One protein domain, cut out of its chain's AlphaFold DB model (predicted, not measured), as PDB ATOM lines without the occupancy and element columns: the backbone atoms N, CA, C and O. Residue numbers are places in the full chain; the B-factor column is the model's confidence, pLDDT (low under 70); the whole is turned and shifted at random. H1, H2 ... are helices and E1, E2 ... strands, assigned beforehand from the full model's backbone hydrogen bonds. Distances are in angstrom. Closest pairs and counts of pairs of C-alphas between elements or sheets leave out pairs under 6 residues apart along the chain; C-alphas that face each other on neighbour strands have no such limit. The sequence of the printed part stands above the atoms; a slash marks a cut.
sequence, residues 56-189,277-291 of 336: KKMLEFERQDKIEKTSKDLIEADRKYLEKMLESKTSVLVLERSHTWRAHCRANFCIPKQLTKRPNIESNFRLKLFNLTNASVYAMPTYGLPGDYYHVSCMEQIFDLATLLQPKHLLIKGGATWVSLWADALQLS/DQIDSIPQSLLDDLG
ATOM      1  N   LYS A  56      38.620 -20.523  62.458       81.19
ATOM      2  CA  LYS A  56      37.371 -20.108  61.805       81.19
ATOM      3  C   LYS A  56      37.439 -18.656  61.307       81.19
ATOM      4  O   LYS A  56      37.089 -18.420  60.157       81.19
ATOM      5  N   LYS A  57      37.950 -17.724  62.122       81.38
ATOM      6  CA  LYS A  57      38.149 -16.323  61.705       81.38
ATOM      7  C   LYS A  57      39.136 -16.179  60.544       81.38
ATOM      8  O   LYS A  57      38.879 -15.389  59.647       81.38
ATOM      9  N   MET A  58      40.238 -16.934  60.544       72.38
ATOM     10  CA  MET A  58      41.207 -16.913  59.440       72.38
ATOM     11  C   MET A  58      40.579 -17.400  58.128       72.38
ATOM     12  O   MET A  58      40.711 -16.735  57.112       72.38
ATOM     13  N   LEU A  59      39.814 -18.497  58.163       73.75
ATOM     14  CA  LEU A  59      39.108 -19.027  56.987       73.75
ATOM     15  C   LEU A  59      37.965 -18.118  56.496       73.75
ATOM     16  O   LEU A  59      37.619 -18.147  55.316       73.75
ATOM     17  N   GLU A  60      37.350 -17.341  57.390       73.88
ATOM     18  CA  GLU A  60      36.383 -16.296  57.027       73.88
ATOM     19  C   GLU A  60      37.095 -15.115  56.345       73.88
ATOM     20  O   GLU A  60      36.660 -14.693  55.277       73.88
ATOM     21  N   PHE A  61      38.236 -14.666  56.878       71.44
ATOM     22  CA  PHE A  61      39.060 -13.602  56.291       71.44
ATOM     23  C   PHE A  61      39.631 -13.978  54.911       71.44
ATOM     24  O   PHE A  61      39.431 -13.240  53.952       71.44
ATOM     25  N   GLU A  62      40.246 -15.158  54.765       66.12
ATOM     26  CA  GLU A  62      40.750 -15.672  53.476       66.12
ATOM     27  C   GLU A  62      39.640 -15.803  52.418       66.12
ATOM     28  O   GLU A  62      39.883 -15.673  51.216       66.12
ATOM     29  N   ARG A  63      38.400 -16.072  52.847       66.94
ATOM     30  CA  ARG A  63      37.239 -16.096  51.951       66.94
ATOM     31  C   ARG A  63      36.820 -14.686  51.538       66.94
ATOM     32  O   ARG A  63      36.507 -14.506  50.364       66.94
ATOM     33  N   GLN A  64      36.804 -13.734  52.473       65.50
ATOM     34  CA  GLN A  64      36.473 -12.329  52.216       65.50
ATOM     35  C   GLN A  64      37.471 -11.728  51.211       65.50
ATOM     36  O   GLN A  64      37.054 -11.314  50.132       65.50
ATOM     37  N   ASP A  65      38.779 -11.828  51.490       63.09
ATOM     38  CA  ASP A  65      39.877 -11.369  50.620       63.09
ATOM     39  C   ASP A  65      39.771 -11.958  49.204       63.09
ATOM     40  O   ASP A  65      39.818 -11.245  48.200       63.09
ATOM     41  N   LYS A  66      39.515 -13.268  49.096       65.00
ATOM     42  CA  LYS A  66      39.348 -13.918  47.791       65.00
ATOM     43  C   LYS A  66      38.124 -13.411  47.019       65.00
ATOM     44  O   LYS A  66      38.191 -13.324  45.790       65.00
ATOM     45  N   ILE A  67      37.012 -13.109  47.693       68.06
ATOM     46  CA  ILE A  67      35.807 -12.540  47.062       68.06
ATOM     47  C   ILE A  67      36.081 -11.103  46.610       68.06
ATOM     48  O   ILE A  67      35.825 -10.777  45.453       68.06
ATOM     49  N   GLU A  68      36.653 -10.283  47.487       68.19
ATOM     50  CA  GLU A  68      36.984  -8.880  47.232       68.19
ATOM     51  C   GLU A  68      37.955  -8.744  46.052       68.19
ATOM     52  O   GLU A  68      37.679  -8.018  45.096       68.19
ATOM     53  N   LYS A  69      39.035  -9.534  46.049       68.44
ATOM     54  CA  LYS A  69      39.995  -9.610  44.943       68.44
ATOM     55  C   LYS A  69      39.338 -10.024  43.628       68.44
ATOM     56  O   LYS A  69      39.558  -9.377  42.609       68.44
ATOM     57  N   THR A  70      38.475 -11.044  43.659       76.50
ATOM     58  CA  THR A  70      37.714 -11.466  42.470       76.50
ATOM     59  C   THR A  70      36.799 -10.342  41.970       76.50
ATOM     60  O   THR A  70      36.653 -10.168  40.765       76.50
ATOM     61  N   SER A  71      36.198  -9.551  42.867       75.06
ATOM     62  CA  SER A  71      35.370  -8.403  42.483       75.06
ATOM     63  C   SER A  71      36.201  -7.278  41.861       75.06
ATOM     64  O   SER A  71      35.859  -6.797  40.784       75.06
ATOM     65  N   LYS A  72      37.339  -6.917  42.473       83.75
ATOM     66  CA  LYS A  72      38.281  -5.910  41.952       83.75
ATOM     67  C   LYS A  72      38.797  -6.280  40.556       83.75
ATOM     68  O   LYS A  72      38.775  -5.432  39.665       83.75
ATOM     69  N   ASP A  73      39.153  -7.546  40.329       86.94
ATOM     70  CA  ASP A  73      39.563  -8.051  39.010       86.94
ATOM     71  C   ASP A  73      38.438  -7.917  37.954       86.94
ATOM     72  O   ASP A  73      38.706  -7.586  36.797       86.94
ATOM     73  N   LEU A  74      37.170  -8.131  38.337       87.12
ATOM     74  CA  LEU A  74      36.010  -7.965  37.447       87.12
ATOM     75  C   LEU A  74      35.674  -6.491  37.167       87.12
ATOM     76  O   LEU A  74      35.363  -6.156  36.025       87.12
ATOM     77  N   ILE A  75      35.752  -5.617  38.176       89.62
ATOM     78  CA  ILE A  75      35.564  -4.163  38.031       89.62
ATOM     79  C   ILE A  75      36.613  -3.595  37.068       89.62
ATOM     80  O   ILE A  75      36.275  -2.856  36.148       89.62
ATOM     81  N   GLU A  76      37.878  -3.984  37.230       91.56
ATOM     82  CA  GLU A  76      38.985  -3.524  36.388       91.56
ATOM     83  C   GLU A  76      38.907  -4.081  34.950       91.56
ATOM     84  O   GLU A  76      39.281  -3.399  33.991       91.56
ATOM     85  N   ALA A  77      38.377  -5.296  34.765       89.50
ATOM     86  CA  ALA A  77      38.082  -5.840  33.439       89.50
ATOM     87  C   ALA A  77      36.942  -5.076  32.736       89.50
ATOM     88  O   ALA A  77      37.066  -4.746  31.552       89.50
ATOM     89  N   ASP A  78      35.865  -4.756  33.462       91.06
ATOM     90  CA  ASP A  78      34.758  -3.936  32.954       91.06
ATOM     91  C   ASP A  78      35.230  -2.509  32.624       91.06
ATOM     92  O   ASP A  78      34.905  -1.997  31.549       91.06
ATOM     93  N   ARG A  79      36.059  -1.905  33.488       94.38
ATOM     94  CA  ARG A  79      36.696  -0.594  33.277       94.38
ATOM     95  C   ARG A  79      37.462  -0.559  31.961       94.38
ATOM     96  O   ARG A  79      37.082   0.194  31.070       94.38
ATOM     97  N   LYS A  80      38.467  -1.424  31.790       94.25
ATOM     98  CA  LYS A  80      39.315  -1.466  30.583       94.25
ATOM     99  C   LYS A  80      38.525  -1.694  29.296       94.25
ATOM    100  O   LYS A  80      38.876  -1.162  28.241       94.25
ATOM    101  N   TYR A  81      37.464  -2.500  29.357       91.69
ATOM    102  CA  TYR A  81      36.563  -2.689  28.223       91.69
ATOM    103  C   TYR A  81      35.813  -1.393  27.880       91.69
ATOM    104  O   TYR A  81      35.794  -0.984  26.719       91.69
ATOM    105  N   LEU A  82      35.227  -0.733  28.882       92.50
ATOM    106  CA  LEU A  82      34.434   0.480  28.705       92.50
ATOM    107  C   LEU A  82      35.288   1.696  28.317       92.50
ATOM    108  O   LEU A  82      34.893   2.425  27.411       92.50
ATOM    109  N   GLU A  83      36.470   1.873  28.910       94.88
ATOM    110  CA  GLU A  83      37.446   2.910  28.536       94.88
ATOM    111  C   GLU A  83      37.760   2.834  27.047       94.88
ATOM    112  O   GLU A  83      37.507   3.787  26.315       94.88
ATOM    113  N   LYS A  84      38.171   1.657  26.561       92.75
ATOM    114  CA  LYS A  84      38.459   1.430  25.140       92.75
ATOM    115  C   LYS A  84      37.270   1.766  24.229       92.75
ATOM    116  O   LYS A  84      37.462   2.271  23.120       92.75
ATOM    117  N   MET A  85      36.040   1.483  24.665       90.50
ATOM    118  CA  MET A  85      34.831   1.826  23.906       90.50
ATOM    119  C   MET A  85      34.583   3.342  23.873       90.50
ATOM    120  O   MET A  85      34.246   3.867  22.809       90.50
ATOM    121  N   LEU A  86      34.791   4.051  24.985       92.00
ATOM    122  CA  LEU A  86      34.620   5.506  25.088       92.00
ATOM    123  C   LEU A  86      35.740   6.272  24.358       92.00
ATOM    124  O   LEU A  86      35.457   7.118  23.512       92.00
ATOM    125  N   GLU A  87      37.006   5.908  24.582       92.56
ATOM    126  CA  GLU A  87      38.191   6.482  23.925       92.56
ATOM    127  C   GLU A  87      38.141   6.381  22.397       92.56
ATOM    128  O   GLU A  87      38.612   7.280  21.695       92.56
ATOM    129  N   SER A  88      37.525   5.319  21.864       87.62
ATOM    130  CA  SER A  88      37.318   5.162  20.419       87.62
ATOM    131  C   SER A  88      36.424   6.247  19.800       87.62
ATOM    132  O   SER A  88      36.346   6.344  18.576       87.62
ATOM    133  N   LYS A  89      35.705   7.026  20.626       83.12
ATOM    134  CA  LYS A  89      34.674   8.010  20.243       83.12
ATOM    135  C   LYS A  89      33.520   7.430  19.418       83.12
ATOM    136  O   LYS A  89      32.698   8.174  18.889       83.12
ATOM    137  N   THR A  90      33.418   6.101  19.332       82.88
ATOM    138  CA  THR A  90      32.291   5.401  18.698       82.88
ATOM    139  C   THR A  90      31.144   5.138  19.667       82.88
ATOM    140  O   THR A  90      30.084   4.695  19.233       82.88
ATOM    141  N   SER A  91      31.335   5.369  20.969       88.25
ATOM    142  CA  SER A  91      30.343   5.094  22.010       88.25
ATOM    143  C   SER A  91      30.351   6.165  23.096       88.25
ATOM    144  O   SER A  91      31.382   6.774  23.365       88.25
ATOM    145  N   VAL A  92      29.196   6.365  23.728       90.31
ATOM    146  CA  VAL A  92      28.988   7.249  24.885       90.31
ATOM    147  C   VAL A  92      28.088   6.554  25.903       90.31
ATOM    148  O   VAL A  92      27.222   5.762  25.531       90.31
ATOM    149  N   LEU A  93      28.265   6.845  27.186       92.44
ATOM    150  CA  LEU A  93      27.308   6.484  28.225       92.44
ATOM    151  C   LEU A  93      26.174   7.506  28.243       92.44
ATOM    152  O   LEU A  93      26.403   8.713  28.229       92.44
ATOM    153  N   VAL A  94      24.943   7.014  28.287       91.25
ATOM    154  CA  VAL A  94      23.737   7.840  28.329       91.25
ATOM    155  C   VAL A  94      22.912   7.460  29.548       91.25
ATOM    156  O   VAL A  94      22.524   6.299  29.683       91.25
ATOM    157  N   LEU A  95      22.609   8.432  30.409       91.69
ATOM    158  CA  LEU A  95      21.567   8.289  31.421       91.69
ATOM    159  C   LEU A  95      20.204   8.352  30.723       91.69
ATOM    160  O   LEU A  95      19.805   9.397  30.205       91.69
ATOM    161  N   GLU A  96      19.498   7.222  30.706       86.75
ATOM    162  CA  GLU A  96      18.126   7.111  30.212       86.75
ATOM    163  C   GLU A  96      17.149   7.013  31.394       86.75
ATOM    164  O   GLU A  96      17.296   6.159  32.275       86.75
ATOM    165  N   ARG A  97      16.098   7.843  31.370       83.62
ATOM    166  CA  ARG A  97      14.882   7.627  32.162       83.62
ATOM    167  C   ARG A  97      13.940   6.740  31.355       83.62
ATOM    168  O   ARG A  97      13.653   7.037  30.197       83.62
ATOM    169  N   SER A  98      13.448   5.652  31.938       75.31
ATOM    170  CA  SER A  98      12.540   4.743  31.241       75.31
ATOM    171  C   SER A  98      11.502   4.122  32.161       75.31
ATOM    172  O   SER A  98      11.818   3.639  33.240       75.31
ATOM    173  N   HIS A  99      10.267   4.069  31.668       66.69
ATOM    174  CA  HIS A  99       9.131   3.427  32.332       66.69
ATOM    175  C   HIS A  99       9.012   1.926  31.992       66.69
ATOM    176  O   HIS A  99       8.078   1.259  32.432       66.69
ATOM    177  N   THR A 100       9.934   1.370  31.189       63.66
ATOM    178  CA  THR A 100       9.966  -0.070  30.887       63.66
ATOM    179  C   THR A 100      10.819  -0.817  31.912       63.66
ATOM    180  O   THR A 100      12.020  -0.594  32.062       63.66
ATOM    181  N   TRP A 101      10.165  -1.731  32.620       58.66
ATOM    182  CA  TRP A 101      10.496  -2.198  33.969       58.66
ATOM    183  C   TRP A 101      11.510  -3.353  34.046       58.66
ATOM    184  O   TRP A 101      11.589  -4.033  35.065       58.66
ATOM    185  N   ARG A 102      12.231  -3.655  32.955       67.88
ATOM    186  CA  ARG A 102      13.084  -4.854  32.855       67.88
ATOM    187  C   ARG A 102      14.307  -4.646  31.962       67.88
ATOM    188  O   ARG A 102      14.213  -4.777  30.745       67.88
ATOM    189  N   ALA A 103      15.466  -4.419  32.575       77.88
ATOM    190  CA  ALA A 103      16.770  -4.571  31.929       77.88
ATOM    191  C   ALA A 103      17.717  -5.415  32.800       77.88
ATOM    192  O   ALA A 103      17.532  -5.527  34.014       77.88
ATOM    193  N   HIS A 104      18.724  -6.030  32.178       84.50
ATOM    194  CA  HIS A 104      19.816  -6.690  32.893       84.50
ATOM    195  C   HIS A 104      21.012  -5.746  32.965       84.50
ATOM    196  O   HIS A 104      21.417  -5.205  31.937       84.50
ATOM    197  N   CYS A 105      21.609  -5.600  34.145       88.06
ATOM    198  CA  CYS A 105      22.903  -4.945  34.272       88.06
ATOM    199  C   CYS A 105      23.991  -5.792  33.600       88.06
ATOM    200  O   CYS A 105      24.087  -7.008  33.810       88.06
ATOM    201  N   ARG A 106      24.826  -5.146  32.785       89.50
ATOM    202  CA  ARG A 106      25.934  -5.791  32.083       89.50
ATOM    203  C   ARG A 106      27.164  -6.032  32.936       89.50
ATOM    204  O   ARG A 106      27.812  -7.042  32.670       89.50
ATOM    205  N   ALA A 107      27.423  -5.208  33.955       89.00
ATOM    206  CA  ALA A 107      28.585  -5.349  34.834       89.00
ATOM    207  C   ALA A 107      28.743  -6.795  35.332       89.00
ATOM    208  O   ALA A 107      27.764  -7.484  35.660       89.00
ATOM    209  N   ASN A 108      29.974  -7.293  35.317       84.62
ATOM    210  CA  ASN A 108      30.285  -8.690  35.594       84.62
ATOM    211  C   ASN A 108      30.229  -9.006  37.094       84.62
ATOM    212  O   ASN A 108      29.786 -10.091  37.472       84.62
ATOM    213  N   PHE A 109      30.547  -8.025  37.939       83.25
ATOM    214  CA  PHE A 109      30.406  -8.085  39.397       83.25
ATOM    215  C   PHE A 109      28.977  -7.791  39.904       83.25
ATOM    216  O   PHE A 109      28.738  -7.824  41.106       83.25
ATOM    217  N   CYS A 110      27.996  -7.522  39.029       84.81
ATOM    218  CA  CYS A 110      26.635  -7.182  39.460       84.81
ATOM    219  C   CYS A 110      25.932  -8.371  40.152       84.81
ATOM    220  O   CYS A 110      25.456  -9.309  39.506       84.81
ATOM    221  N   ILE A 111      25.822  -8.321  41.479       67.31
ATOM    222  CA  ILE A 111      25.367  -9.447  42.309       67.31
ATOM    223  C   ILE A 111      23.915  -9.883  42.012       67.31
ATOM    224  O   ILE A 111      23.692 -11.081  41.813       67.31
ATOM    225  N   PRO A 112      22.913  -8.985  41.874       64.38
ATOM    226  CA  PRO A 112      21.540  -9.409  41.574       64.38
ATOM    227  C   PRO A 112      21.395 -10.185  40.248       64.38
ATOM    228  O   PRO A 112      20.548 -11.076  40.141       64.38
ATOM    229  N   LYS A 113      22.258  -9.907  39.256       68.06
ATOM    230  CA  LYS A 113      22.349 -10.639  37.976       68.06
ATOM    231  C   LYS A 113      22.896 -12.052  38.194       68.06
ATOM    232  O   LYS A 113      22.313 -13.007  37.677       68.06
ATOM    233  N   GLN A 114      23.978 -12.184  38.969       64.12
ATOM    234  CA  GLN A 114      24.602 -13.473  39.294       64.12
ATOM    235  C   GLN A 114      23.641 -14.401  40.057       64.12
ATOM    236  O   GLN A 114      23.558 -15.587  39.739       64.12
ATOM    237  N   LEU A 115      22.883 -13.857  41.018       63.12
ATOM    238  CA  LEU A 115      21.967 -14.628  41.866       63.12
ATOM    239  C   LEU A 115      20.672 -15.039  41.154       63.12
ATOM    240  O   LEU A 115      20.260 -16.194  41.235       63.12
ATOM    241  N   THR A 116      19.993 -14.102  40.485       64.88
ATOM    242  CA  THR A 116      18.603 -14.327  40.040       64.88
ATOM    243  C   THR A 116      18.475 -14.767  38.586       64.88
ATOM    244  O   THR A 116      17.457 -15.358  38.221       64.88
ATOM    245  N   LYS A 117      19.456 -14.426  37.733       69.12
ATOM    246  CA  LYS A 117      19.370 -14.481  36.258       69.12
ATOM    247  C   LYS A 117      18.143 -13.761  35.659       69.12
ATOM    248  O   LYS A 117      17.851 -13.929  34.477       69.12
ATOM    249  N   ARG A 118      17.425 -12.953  36.445       72.81
ATOM    250  CA  ARG A 118      16.271 -12.145  36.019       72.81
ATOM    251  C   ARG A 118      16.725 -10.724  35.661       72.81
ATOM    252  O   ARG A 118      17.851 -10.349  36.000       72.81
ATOM    253  N   PRO A 119      15.895  -9.938  34.948       77.12
ATOM    254  CA  PRO A 119      16.103  -8.501  34.839       77.12
ATOM    255  C   PRO A 119      16.216  -7.923  36.246       77.12
ATOM    256  O   PRO A 119      15.391  -8.239  37.098       77.12
ATOM    257  N   ASN A 120      17.272  -7.157  36.485       81.19
ATOM    258  CA  ASN A 120      17.675  -6.718  37.817       81.19
ATOM    259  C   ASN A 120      17.860  -5.199  37.924       81.19
ATOM    260  O   ASN A 120      18.119  -4.695  39.010       81.19
ATOM    261  N   ILE A 121      17.721  -4.473  36.812       85.00
ATOM    262  CA  ILE A 121      17.508  -3.028  36.811       85.00
ATOM    263  C   ILE A 121      15.997  -2.806  36.913       85.00
ATOM    264  O   ILE A 121      15.281  -2.900  35.912       85.00
ATOM    265  N   GLU A 122      15.533  -2.562  38.138       80.75
ATOM    266  CA  GLU A 122      14.132  -2.248  38.471       80.75
ATOM    267  C   GLU A 122      13.895  -0.732  38.611       80.75
ATOM    268  O   GLU A 122      12.755  -0.268  38.646       80.75
ATOM    269  N   SER A 123      14.971   0.057  38.669       81.75
ATOM    270  CA  SER A 123      14.939   1.514  38.720       81.75
ATOM    271  C   SER A 123      14.509   2.128  37.379       81.75
ATOM    272  O   SER A 123      14.835   1.640  36.294       81.75
ATOM    273  N   ASN A 124      13.803   3.262  37.451       84.00
ATOM    274  CA  ASN A 124      13.409   4.055  36.275       84.00
ATOM    275  C   ASN A 124      14.599   4.763  35.594       84.00
ATOM    276  O   ASN A 124      14.402   5.467  34.605       84.00
ATOM    277  N   PHE A 125      15.808   4.622  36.134       88.12
ATOM    278  CA  PHE A 125      17.021   5.312  35.718       88.12
ATOM    279  C   PHE A 125      18.108   4.281  35.455       88.12
ATOM    280  O   PHE A 125      18.351   3.411  36.287       88.12
ATOM    281  N   ARG A 126      18.762   4.365  34.300       88.81
ATOM    282  CA  ARG A 126      19.827   3.430  33.935       88.81
ATOM    283  C   ARG A 126      20.829   4.074  33.005       88.81
ATOM    284  O   ARG A 126      20.459   4.880  32.152       88.81
ATOM    285  N   LEU A 127      22.084   3.676  33.153       91.88
ATOM    286  CA  LEU A 127      23.130   4.035  32.210       91.88
ATOM    287  C   LEU A 127      23.132   3.024  31.070       91.88
ATOM    288  O   LEU A 127      22.971   1.824  31.279       91.88
ATOM    289  N   LYS A 128      23.289   3.515  29.849       89.94
ATOM    290  CA  LYS A 128      23.335   2.710  28.633       89.94
ATOM    291  C   LYS A 128      24.579   3.066  27.853       89.94
ATOM    292  O   LYS A 128      24.787   4.240  27.553       89.94
ATOM    293  N   LEU A 129      25.359   2.064  27.469       90.06
ATOM    294  CA  LEU A 129      26.409   2.262  26.479       90.06
ATOM    295  C   LEU A 129      25.749   2.394  25.099       90.06
ATOM    296  O   LEU A 129      25.213   1.434  24.544       90.06
ATOM    297  N   PHE A 130      25.729   3.613  24.569       85.06
ATOM    298  CA  PHE A 130      25.138   3.941  23.281       85.06
ATOM    299  C   PHE A 130      26.229   4.042  22.215       85.06
ATOM    300  O   PHE A 130      27.080   4.930  22.260       85.06
ATOM    301  N   ASN A 131      26.192   3.138  21.238       82.00
ATOM    302  CA  ASN A 131      27.102   3.150  20.099       82.00
ATOM    303  C   ASN A 131      26.600   4.134  19.019       82.00
ATOM    304  O   ASN A 131      25.507   3.980  18.474       82.00
ATOM    305  N   LEU A 132      27.428   5.132  18.703       76.69
ATOM    306  CA  LEU A 132      27.170   6.199  17.738       76.69
ATOM    307  C   LEU A 132      27.291   5.733  16.278       76.69
ATOM    308  O   LEU A 132      26.594   6.264  15.420       76.69
ATOM    309  N   THR A 133      28.131   4.737  15.970       69.38
ATOM    310  CA  THR A 133      28.286   4.239  14.586       69.38
ATOM    311  C   THR A 133      27.067   3.454  14.102       69.38
ATOM    312  O   THR A 133      26.791   3.418  12.906       69.38
ATOM    313  N   ASN A 134      26.297   2.879  15.028       59.81
ATOM    314  CA  ASN A 134      25.060   2.152  14.746       59.81
ATOM    315  C   ASN A 134      23.809   3.053  14.796       59.81
ATOM    316  O   ASN A 134      22.687   2.547  14.729       59.81
ATOM    317  N   ALA A 135      23.980   4.376  14.901       56.53
ATOM    318  CA  ALA A 135      22.898   5.356  14.955       56.53
ATOM    319  C   ALA A 135      22.234   5.583  13.580       56.53
ATOM    320  O   ALA A 135      22.226   6.687  13.036       56.53
ATOM    321  N   SER A 136      21.616   4.535  13.027       47.31
ATOM    322  CA  SER A 136      20.589   4.719  12.003       47.31
ATOM    323  C   SER A 136      19.460   5.556  12.601       47.31
ATOM    324  O   SER A 136      18.816   5.147  13.565       47.31
ATOM    325  N   VAL A 137      19.201   6.721  12.009       41.81
ATOM    326  CA  VAL A 137      18.173   7.684  12.451       41.81
ATOM    327  C   VAL A 137      16.753   7.083  12.404       41.81
ATOM    328  O   VAL A 137      15.844   7.589  13.052       41.81
ATOM    329  N   TYR A 138      16.580   5.957  11.701       41.66
ATOM    330  CA  TYR A 138      15.332   5.191  11.603       41.66
ATOM    331  C   TYR A 138      15.359   3.851  12.351       41.66
ATOM    332  O   TYR A 138      14.399   3.084  12.268       41.66
ATOM    333  N   ALA A 139      16.419   3.558  13.113       43.03
ATOM    334  CA  ALA A 139      16.383   2.483  14.094       43.03
ATOM    335  C   ALA A 139      15.489   2.903  15.271       43.03
ATOM    336  O   ALA A 139      15.959   3.315  16.335       43.03
ATOM    337  N   MET A 140      14.175   2.727  15.080       40.81
ATOM    338  CA  MET A 140      13.258   2.392  16.170       40.81
ATOM    339  C   MET A 140      13.970   1.434  17.132       40.81
ATOM    340  O   MET A 140      14.682   0.550  16.643       40.81
ATOM    341  N   PRO A 141      13.794   1.556  18.462       41.75
ATOM    342  CA  PRO A 141      14.367   0.604  19.402       41.75
ATOM    343  C   PRO A 141      13.799  -0.779  19.083       41.75
ATOM    344  O   PRO A 141      12.680  -1.117  19.470       41.75
ATOM    345  N   THR A 142      14.553  -1.562  18.314       37.41
ATOM    346  CA  THR A 142      14.153  -2.894  17.905       37.41
ATOM    347  C   THR A 142      14.125  -3.734  19.164       37.41
ATOM    348  O   THR A 142      15.160  -3.985  19.786       37.41
ATOM    349  N   TYR A 143      12.912  -4.124  19.557       40.22
ATOM    350  CA  TYR A 143      12.625  -5.050  20.644       40.22
ATOM    351  C   TYR A 143      13.357  -6.382  20.377       40.22
ATOM    352  O   TYR A 143      12.782  -7.305  19.807       40.22
ATOM    353  N   GLY A 144      14.651  -6.465  20.700       38.31
ATOM    354  CA  GLY A 144      15.487  -7.593  20.281       38.31
ATOM    355  C   GLY A 144      17.001  -7.419  20.420       38.31
ATOM    356  O   GLY A 144      17.664  -8.406  20.719       38.31
ATOM    357  N   LEU A 145      17.570  -6.213  20.272       45.66
ATOM    358  CA  LEU A 145      18.980  -6.009  20.633       45.66
ATOM    359  C   LEU A 145      19.081  -5.726  22.142       45.66
ATOM    360  O   LEU A 145      18.529  -4.719  22.598       45.66
ATOM    361  N   PRO A 146      19.752  -6.584  22.939       52.75
ATOM    362  CA  PRO A 146      19.956  -6.322  24.354       52.75
ATOM    363  C   PRO A 146      20.913  -5.140  24.487       52.75
ATOM    364  O   PRO A 146      22.123  -5.296  24.346       52.75
ATOM    365  N   GLY A 147      20.355  -3.951  24.725       62.56
ATOM    366  CA  GLY A 147      21.149  -2.769  25.034       62.56
ATOM    367  C   GLY A 147      22.043  -3.044  26.239       62.56
ATOM    368  O   GLY A 147      21.616  -3.687  27.201       62.56
ATOM    369  N   ASP A 148      23.279  -2.561  26.182       81.75
ATOM    370  CA  ASP A 148      24.228  -2.716  27.276       81.75
ATOM    371  C   ASP A 148      23.888  -1.693  28.367       81.75
ATOM    372  O   ASP A 148      24.412  -0.579  28.418       81.75
ATOM    373  N   TYR A 149      22.903  -2.074  29.182       89.25
ATOM    374  CA  TYR A 149      22.414  -1.317  30.324       89.25
ATOM    375  C   TYR A 149      23.208  -1.653  31.583       89.25
ATOM    376  O   TYR A 149      23.622  -2.791  31.809       89.25
ATOM    377  N   TYR A 150      23.348  -0.662  32.450       91.62
ATOM    378  CA  TYR A 150      24.027  -0.754  33.726       91.62
ATOM    379  C   TYR A 150      23.209  -0.009  34.790       91.62
ATOM    380  O   TYR A 150      22.581   1.015  34.509       91.62
ATOM    381  N   HIS A 151      23.224  -0.536  36.014       91.44
ATOM    382  CA  HIS A 151      22.844   0.216  37.210       91.44
ATOM    383  C   HIS A 151      23.730   1.456  37.347       91.44
ATOM    384  O   HIS A 151      24.904   1.405  36.971       91.44
ATOM    385  N   VAL A 152      23.194   2.540  37.910       93.56
ATOM    386  CA  VAL A 152      23.976   3.768  38.131       93.56
ATOM    387  C   VAL A 152      25.084   3.485  39.142       93.56
ATOM    388  O   VAL A 152      26.256   3.694  38.841       93.56
ATOM    389  N   SER A 153      24.727   2.861  40.265       92.00
ATOM    390  CA  SER A 153      25.671   2.457  41.313       92.00
ATOM    391  C   SER A 153      26.759   1.493  40.823       92.00
ATOM    392  O   SER A 153      27.917   1.642  41.196       92.00
ATOM    393  N   CYS A 154      26.446   0.534  39.939       91.75
ATOM    394  CA  CYS A 154      27.482  -0.332  39.357       91.75
ATOM    395  C   CYS A 154      28.468   0.463  38.489       91.75
ATOM    396  O   CYS A 154      29.655   0.169  38.499       91.75
ATOM    397  N   MET A 155      28.012   1.469  37.741       94.62
ATOM    398  CA  MET A 155      28.925   2.287  36.935       94.62
ATOM    399  C   MET A 155      29.819   3.187  37.789       94.62
ATOM    400  O   MET A 155      30.962   3.406  37.407       94.62
ATOM    401  N   GLU A 156      29.343   3.638  38.949       94.62
ATOM    402  CA  GLU A 156      30.136   4.416  39.916       94.62
ATOM    403  C   GLU A 156      31.241   3.589  40.592       94.62
ATOM    404  O   GLU A 156      32.280   4.128  40.954       94.62
ATOM    405  N   GLN A 157      31.072   2.265  40.700       91.06
ATOM    406  CA  GLN A 157      32.160   1.364  41.111       91.06
ATOM    407  C   GLN A 157      33.238   1.215  40.019       91.06
ATOM    408  O   GLN A 157      34.395   0.925  40.317       91.06
ATOM    409  N   ILE A 158      32.875   1.407  38.744       93.50
ATOM    410  CA  ILE A 158      33.800   1.309  37.604       93.50
ATOM    411  C   ILE A 158      34.521   2.648  37.378       93.50
ATOM    412  O   ILE A 158      35.739   2.662  37.182       93.50
ATOM    413  N   PHE A 159      33.795   3.766  37.431       94.94
ATOM    414  CA  PHE A 159      34.281   5.110  37.119       94.94
ATOM    415  C   PHE A 159      33.803   6.149  38.129       94.94
ATOM    416  O   PHE A 159      32.639   6.145  38.520       94.94
ATOM    417  N   ASP A 160      34.638   7.156  38.386       95.06
ATOM    418  CA  ASP A 160      34.114   8.461  38.783       95.06
ATOM    419  C   ASP A 160      33.343   9.058  37.592       95.06
ATOM    420  O   ASP A 160      33.931   9.539  36.616       95.06
ATOM    421  N   LEU A 161      32.012   9.002  37.660       96.00
ATOM    422  CA  LEU A 161      31.125   9.478  36.601       96.00
ATOM    423  C   LEU A 161      31.285  10.977  36.306       96.00
ATOM    424  O   LEU A 161      31.046  11.381  35.167       96.00
ATOM    425  N   ALA A 162      31.729  11.791  37.270       95.50
ATOM    426  CA  ALA A 162      31.955  13.218  37.057       95.50
ATOM    427  C   ALA A 162      33.082  13.461  36.036       95.50
ATOM    428  O   ALA A 162      32.959  14.311  35.150       95.50
ATOM    429  N   THR A 163      34.143  12.643  36.074       95.75
ATOM    430  CA  THR A 163      35.271  12.732  35.122       95.75
ATOM    431  C   THR A 163      34.859  12.480  33.670       95.75
ATOM    432  O   THR A 163      35.517  12.959  32.748       95.75
ATOM    433  N   LEU A 164      33.742  11.777  33.445       95.25
ATOM    434  CA  LEU A 164      33.231  11.449  32.114       95.25
ATOM    435  C   LEU A 164      32.417  12.591  31.475       95.25
ATOM    436  O   LEU A 164      32.155  12.547  30.269       95.25
ATOM    437  N   LEU A 165      32.047  13.625  32.242       94.00
ATOM    438  CA  LEU A 165      31.262  14.767  31.759       94.00
ATOM    439  C   LEU A 165      32.086  15.705  30.862       94.00
ATOM    440  O   LEU A 165      31.656  16.023  29.752       94.00
ATOM    441  N   GLN A 166      33.297  16.098  31.282       91.50
ATOM    442  CA  GLN A 166      34.175  16.973  30.485       91.50
ATOM    443  C   GLN A 166      34.506  16.429  29.078       91.50
ATOM    444  O   GLN A 166      34.328  17.174  28.110       91.50
ATOM    445  N   PRO A 167      34.930  15.158  28.897       91.44
ATOM    446  CA  PRO A 167      35.150  14.588  27.567       91.44
ATOM    447  C   PRO A 167      33.842  14.270  26.816       91.44
ATOM    448  O   PRO A 167      33.898  13.783  25.687       91.44
ATOM    449  N   LYS A 168      32.667  14.544  27.410       90.50
ATOM    450  CA  LYS A 168      31.331  14.207  26.886       90.50
ATOM    451  C   LYS A 168      31.133  12.704  26.656       90.50
ATOM    452  O   LYS A 168      30.375  12.289  25.781       90.50
ATOM    453  N   HIS A 169      31.823  11.891  27.455       92.75
ATOM    454  CA  HIS A 169      31.686  10.437  27.480       92.75
ATOM    455  C   HIS A 169      30.458   9.990  28.281       92.75
ATOM    456  O   HIS A 169      29.936   8.912  28.014       92.75
ATOM    457  N   LEU A 170      29.979  10.818  29.215       93.88
ATOM    458  CA  LEU A 170      28.699  10.670  29.900       93.88
ATOM    459  C   LEU A 170      27.753  11.804  29.483       93.88
ATOM    460  O   LEU A 170      28.109  12.978  29.545       93.88
ATOM    461  N   LEU A 171      26.543  11.440  29.059       91.44
ATOM    462  CA  LEU A 171      25.488  12.348  28.612       91.44
ATOM    463  C   LEU A 171      24.160  12.015  29.296       91.44
ATOM    464  O   LEU A 171      23.907  10.875  29.684       91.44
ATOM    465  N   ILE A 172      23.274  13.001  29.369       88.81
ATOM    466  CA  ILE A 172      21.879  12.822  29.768       88.81
ATOM    467  C   ILE A 172      20.993  12.867  28.519       88.81
ATOM    468  O   ILE A 172      21.191  13.707  27.639       88.81
ATOM    469  N   LYS A 173      20.021  11.955  28.403       75.75
ATOM    470  CA  LYS A 173      19.040  11.980  27.308       75.75
ATOM    471  C   LYS A 173      17.635  11.955  27.878       75.75
ATOM    472  O   LYS A 173      17.151  10.896  28.281       75.75
ATOM    473  N   GLY A 174      16.989  13.125  27.884       61.91
ATOM    474  CA  GLY A 174      15.582  13.277  28.258       61.91
ATOM    475  C   GLY A 174      14.714  12.222  27.572       61.91
ATOM    476  O   GLY A 174      14.888  11.934  26.382       61.91
ATOM    477  N   GLY A 175      13.806  11.608  28.327       53.78
ATOM    478  CA  GLY A 175      12.904  10.609  27.771       53.78
ATOM    479  C   GLY A 175      11.916  11.298  26.838       53.78
ATOM    480  O   GLY A 175      11.249  12.241  27.248       53.78
ATOM    481  N   ALA A 176      11.793  10.851  25.593       47.81
ATOM    482  CA  ALA A 176      10.754  11.349  24.701       47.81
ATOM    483  C   ALA A 176       9.536  10.421  24.802       47.81
ATOM    484  O   ALA A 176       9.598   9.263  24.386       47.81
ATOM    485  N   THR A 177       8.450  10.909  25.399       47.88
ATOM    486  CA  THR A 177       7.212  10.152  25.602       47.88
ATOM    487  C   THR A 177       6.131  10.702  24.683       47.88
ATOM    488  O   THR A 177       5.821  11.891  24.712       47.88
ATOM    489  N   TRP A 178       5.542   9.836  23.860       46.22
ATOM    490  CA  TRP A 178       4.342  10.177  23.101       46.22
ATOM    491  C   TRP A 178       3.150  10.203  24.063       46.22
ATOM    492  O   TRP A 178       2.862   9.194  24.704       46.22
ATOM    493  N   VAL A 179       2.494  11.358  24.203       45.91
ATOM    494  CA  VAL A 179       1.421  11.561  25.205       45.91
ATOM    495  C   VAL A 179       0.050  11.134  24.675       45.91
ATOM    496  O   VAL A 179      -0.901  10.967  25.434       45.91
ATOM    497  N   SER A 180      -0.066  10.944  23.363       43.47
ATOM    498  CA  SER A 180      -1.319  10.681  22.667       43.47
ATOM    499  C   SER A 180      -1.304   9.342  21.929       43.47
ATOM    500  O   SER A 180      -0.294   8.918  21.365       43.47
ATOM    501  N   LEU A 181      -2.482   8.711  21.863       44.88
ATOM    502  CA  LEU A 181      -2.754   7.497  21.075       44.88
ATOM    503  C   LEU A 181      -2.459   7.651  19.569       44.88
ATOM    504  O   LEU A 181      -2.366   6.646  18.870       44.88
ATOM    505  N   TRP A 182      -2.302   8.887  19.087       50.91
ATOM    506  CA  TRP A 182      -2.081   9.234  17.681       50.91
ATOM    507  C   TRP A 182      -0.661   9.747  17.379       50.91
ATOM    508  O   TRP A 182      -0.391  10.120  16.242       50.91
ATOM    509  N   ALA A 183       0.254   9.721  18.361       48.97
ATOM    510  CA  ALA A 183       1.659  10.130  18.211       48.97
ATOM    511  C   ALA A 183       1.856  11.545  17.616       48.97
ATOM    512  O   ALA A 183       2.811  11.815  16.893       48.97
ATOM    513  N   ASP A 184       0.949  12.460  17.945       46.62
ATOM    514  CA  ASP A 184       0.937  13.869  17.542       46.62
ATOM    515  C   ASP A 184       1.513  14.819  18.615       46.62
ATOM    516  O   ASP A 184       1.880  15.950  18.301       46.62
ATOM    517  N   ALA A 185       1.695  14.351  19.858       48.22
ATOM    518  CA  ALA A 185       2.352  15.096  20.935       48.22
ATOM    519  C   ALA A 185       3.595  14.365  21.475       48.22
ATOM    520  O   ALA A 185       3.484  13.389  22.226       48.22
ATOM    521  N   LEU A 186       4.787  14.866  21.129       47.94
ATOM    522  CA  LEU A 186       6.063  14.429  21.702       47.94
ATOM    523  C   LEU A 186       6.375  15.244  22.966       47.94
ATOM    524  O   LEU A 186       6.886  16.361  22.879       47.94
ATOM    525  N   GLN A 187       6.120  14.689  24.149       53.19
ATOM    526  CA  GLN A 187       6.591  15.293  25.391       53.19
ATOM    527  C   GLN A 187       8.031  14.859  25.645       53.19
ATOM    528  O   GLN A 187       8.318  13.715  26.001       53.19
ATOM    529  N   LEU A 188       8.949  15.807  25.480       56.72
ATOM    530  CA  LEU A 188      10.294  15.694  26.025       56.72
ATOM    531  C   LEU A 188      10.180  15.756  27.552       56.72
ATOM    532  O   LEU A 188      10.058  16.834  28.135       56.72
ATOM    533  N   SER A 189      10.177  14.593  28.203       63.22
ATOM    534  CA  SER A 189      10.349  14.515  29.648       63.22
ATOM    535  C   SER A 189      11.764  14.977  29.980       63.22
ATOM    536  O   SER A 189      12.763  14.312  29.682       63.22
ATOM    537  N   ASP A 277      16.620   5.397  50.173       83.19
ATOM    538  CA  ASP A 277      18.000   5.228  50.659       83.19
ATOM    539  C   ASP A 277      18.974   4.870  49.521       83.19
ATOM    540  O   ASP A 277      20.158   5.194  49.566       83.19
ATOM    541  N   GLN A 278      18.481   4.175  48.488       83.50
ATOM    542  CA  GLN A 278      19.276   3.785  47.332       83.50
ATOM    543  C   GLN A 278      18.409   3.579  46.084       83.50
ATOM    544  O   GLN A 278      17.277   3.097  46.148       83.50
ATOM    545  N   ILE A 279      18.968   3.896  44.916       86.00
ATOM    546  CA  ILE A 279      18.269   3.813  43.629       86.00
ATOM    547  C   ILE A 279      18.130   2.381  43.072       86.00
ATOM    548  O   ILE A 279      17.101   2.073  42.467       86.00
ATOM    549  N   ASP A 280      19.137   1.520  43.264       79.62
ATOM    550  CA  ASP A 280      19.302   0.245  42.537       79.62
ATOM    551  C   ASP A 280      19.003  -1.021  43.373       79.62
ATOM    552  O   ASP A 280      19.185  -2.137  42.881       79.62
ATOM    553  N   SER A 281      18.529  -0.867  44.615       69.56
ATOM    554  CA  SER A 281      18.167  -1.963  45.538       69.56
ATOM    555  C   SER A 281      19.278  -3.007  45.773       69.56
ATOM    556  O   SER A 281      19.006  -4.191  45.996       69.56
ATOM    557  N   ILE A 282      20.542  -2.586  45.723       65.50
ATOM    558  CA  ILE A 282      21.714  -3.398  46.061       65.50
ATOM    559  C   ILE A 282      21.906  -3.318  47.585       65.50
ATOM    560  O   ILE A 282      22.083  -2.218  48.099       65.50
ATOM    561  N   PRO A 283      21.879  -4.440  48.333       62.28
ATOM    562  CA  PRO A 283      22.018  -4.412  49.788       62.28
ATOM    563  C   PRO A 283      23.256  -3.628  50.236       62.28
ATOM    564  O   PRO A 283      24.356  -3.948  49.793       62.28
ATOM    565  N   GLN A 284      23.084  -2.648  51.132       57.62
ATOM    566  CA  GLN A 284      24.156  -1.732  51.549       57.62
ATOM    567  C   GLN A 284      25.420  -2.466  52.018       57.62
ATOM    568  O   GLN A 284      26.515  -2.097  51.621       57.62
ATOM    569  N   SER A 285      25.268  -3.587  52.732       56.91
ATOM    570  CA  SER A 285      26.394  -4.430  53.156       56.91
ATOM    571  C   SER A 285      27.302  -4.877  52.002       56.91
ATOM    572  O   SER A 285      28.495  -5.026  52.198       56.91
ATOM    573  N   LEU A 286      26.751  -5.074  50.798       57.12
ATOM    574  CA  LEU A 286      27.509  -5.445  49.600       57.12
ATOM    575  C   LEU A 286      28.164  -4.248  48.901       57.12
ATOM    576  O   LEU A 286      29.061  -4.454  48.093       57.12
ATOM    577  N   LEU A 287      27.718  -3.019  49.172       59.44
ATOM    578  CA  LEU A 287      28.440  -1.809  48.776       59.44
ATOM    579  C   LEU A 287      29.569  -1.528  49.769       59.44
ATOM    580  O   LEU A 287      30.680  -1.234  49.345       59.44
ATOM    581  N   ASP A 288      29.312  -1.702  51.066       61.12
ATOM    582  CA  ASP A 288      30.304  -1.549  52.132       61.12
ATOM    583  C   ASP A 288      31.455  -2.570  51.974       61.12
ATOM    584  O   ASP A 288      32.623  -2.193  52.044       61.12
ATOM    585  N   ASP A 289      31.134  -3.835  51.657       55.06
ATOM    586  CA  ASP A 289      32.098  -4.912  51.347       55.06
ATOM    587  C   ASP A 289      32.948  -4.649  50.077       55.06
ATOM    588  O   ASP A 289      33.943  -5.337  49.853       55.06
ATOM    589  N   LEU A 290      32.562  -3.693  49.218       51.53
ATOM    590  CA  LEU A 290      33.288  -3.331  47.986       51.53
ATOM    591  C   LEU A 290      33.990  -1.970  48.071       51.53
ATOM    592  O   LEU A 290      35.020  -1.770  47.427       51.53
ATOM    593  N   GLY A 291      33.423  -1.040  48.841       41.34
ATOM    594  CA  GLY A 291      33.866   0.346  48.959       41.34
ATOM    595  C   GLY A 291      34.819   0.618  50.123       41.34
ATOM    596  O   GLY A 291      35.327   1.732  50.218       41.34
TER     597      GLY A 291
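What this domain is: This is residues 56 to 189 and 277 to 291 of the 336 residues of an uncharacterized protein of Phialocephala subalpina (UniProt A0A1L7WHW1). A small, strongly twisted four-stranded sheet has the short helix H3 over it, and the long helix H1 grazes it with residues 82 to 86 and runs far out beyond it, its residues 56 to 63 sticking out. At the other end of the long axis the hairpin E5 and E6 continues from strand E4, while H5 packs on H1. The printed part has 149 residues, with five named helices and six named strands in the order H1 E1 H2 E2 E3 H3 H4 E4 E5 E6 H5; the class is mixed, and the larger sheet, E3 E2 E1 E4, is mixed too. It is only just compact, close to loose, with a radius of gyration of the C-alphas of 17.7 A and spans of 67 by 33 by 27 A.

How they stand to each other: The sheet runs E3, residues 148 to 150, E2, residues 125 to 131, E1, residues 91 to 97, and E4, residues 170 to 173. E2 and E1 are antiparallel, with N 94 and O 128 2.9 A apart, within hydrogen-bond range. E3 and E2 form an antiparallel hairpin, with N 150 and O 127 at 2.8 A. E1 and E4 are parallel, with N 171 and O 93 at 2.9 A. H3, residues 152 to 158, is over E2 at a height over the sheet of 10.4 A; the closest C-alphas are those of Arg 126 and Val 152, 5.9 A. H4, residues 161 to 164, only grazes the sheet. E3, H3 H4 and E4 make a split strand-helix-strand unit, two strands running the same way with E2 and E1 between them; its crossover is right-handed. H1, residues 56 to 87, touches H3 with residues 75 to 79 alone, about perpendicular at 84 degrees; the closest C-alphas are those of Arg 79 and Ile 158, 5.5 A. H5, residues 284 to 291, only just touches H1, with 3 pairs of C-alphas within 8 A, the closest those of Glu 68 and Leu 290, 6.7 A. H2, residues 111 to 116, touches no helix and is not on the sheet. E4 runs on into E5, residues 175 to 178, at 18 degrees; E5 and E6, residues 186 to 189, form an antiparallel hairpin, with N 189 and O 175 at 2.8 A. Every O i to N i+4 pair is within hydrogen-bond range in H1, H2 and H3; H5 has 3 of 4, and H4 is too short for one.

Where its parts are: H1 is 46.3 A long, from C-alpha 56 at (37.371, -20.108, 61.805). E1 and E2 are each 18.7 A, H5 10.3 A, H3 and E4 10.1 A, E5 9.8 A, E6 9.0 A, H2 8.6 A, E3 6.7 A and H4 5.3 A. H5 ends at C-alpha 291, (33.866, 0.346, 48.959).

The domain as a whole: The C-alphas of Lys 56 and Asp 184, the two farthest apart, are 66.6 A apart. Residues 190 to 276 are not printed, and C-alphas 189 and 277 are 24.2 A apart across the cut. The links E1 to H2 and E2 to E3 are long. Mean pLDDT of the printed part is 74.4; 61 residues are under 70, among them 133 to 147, 174 to 189 and 281 to 291.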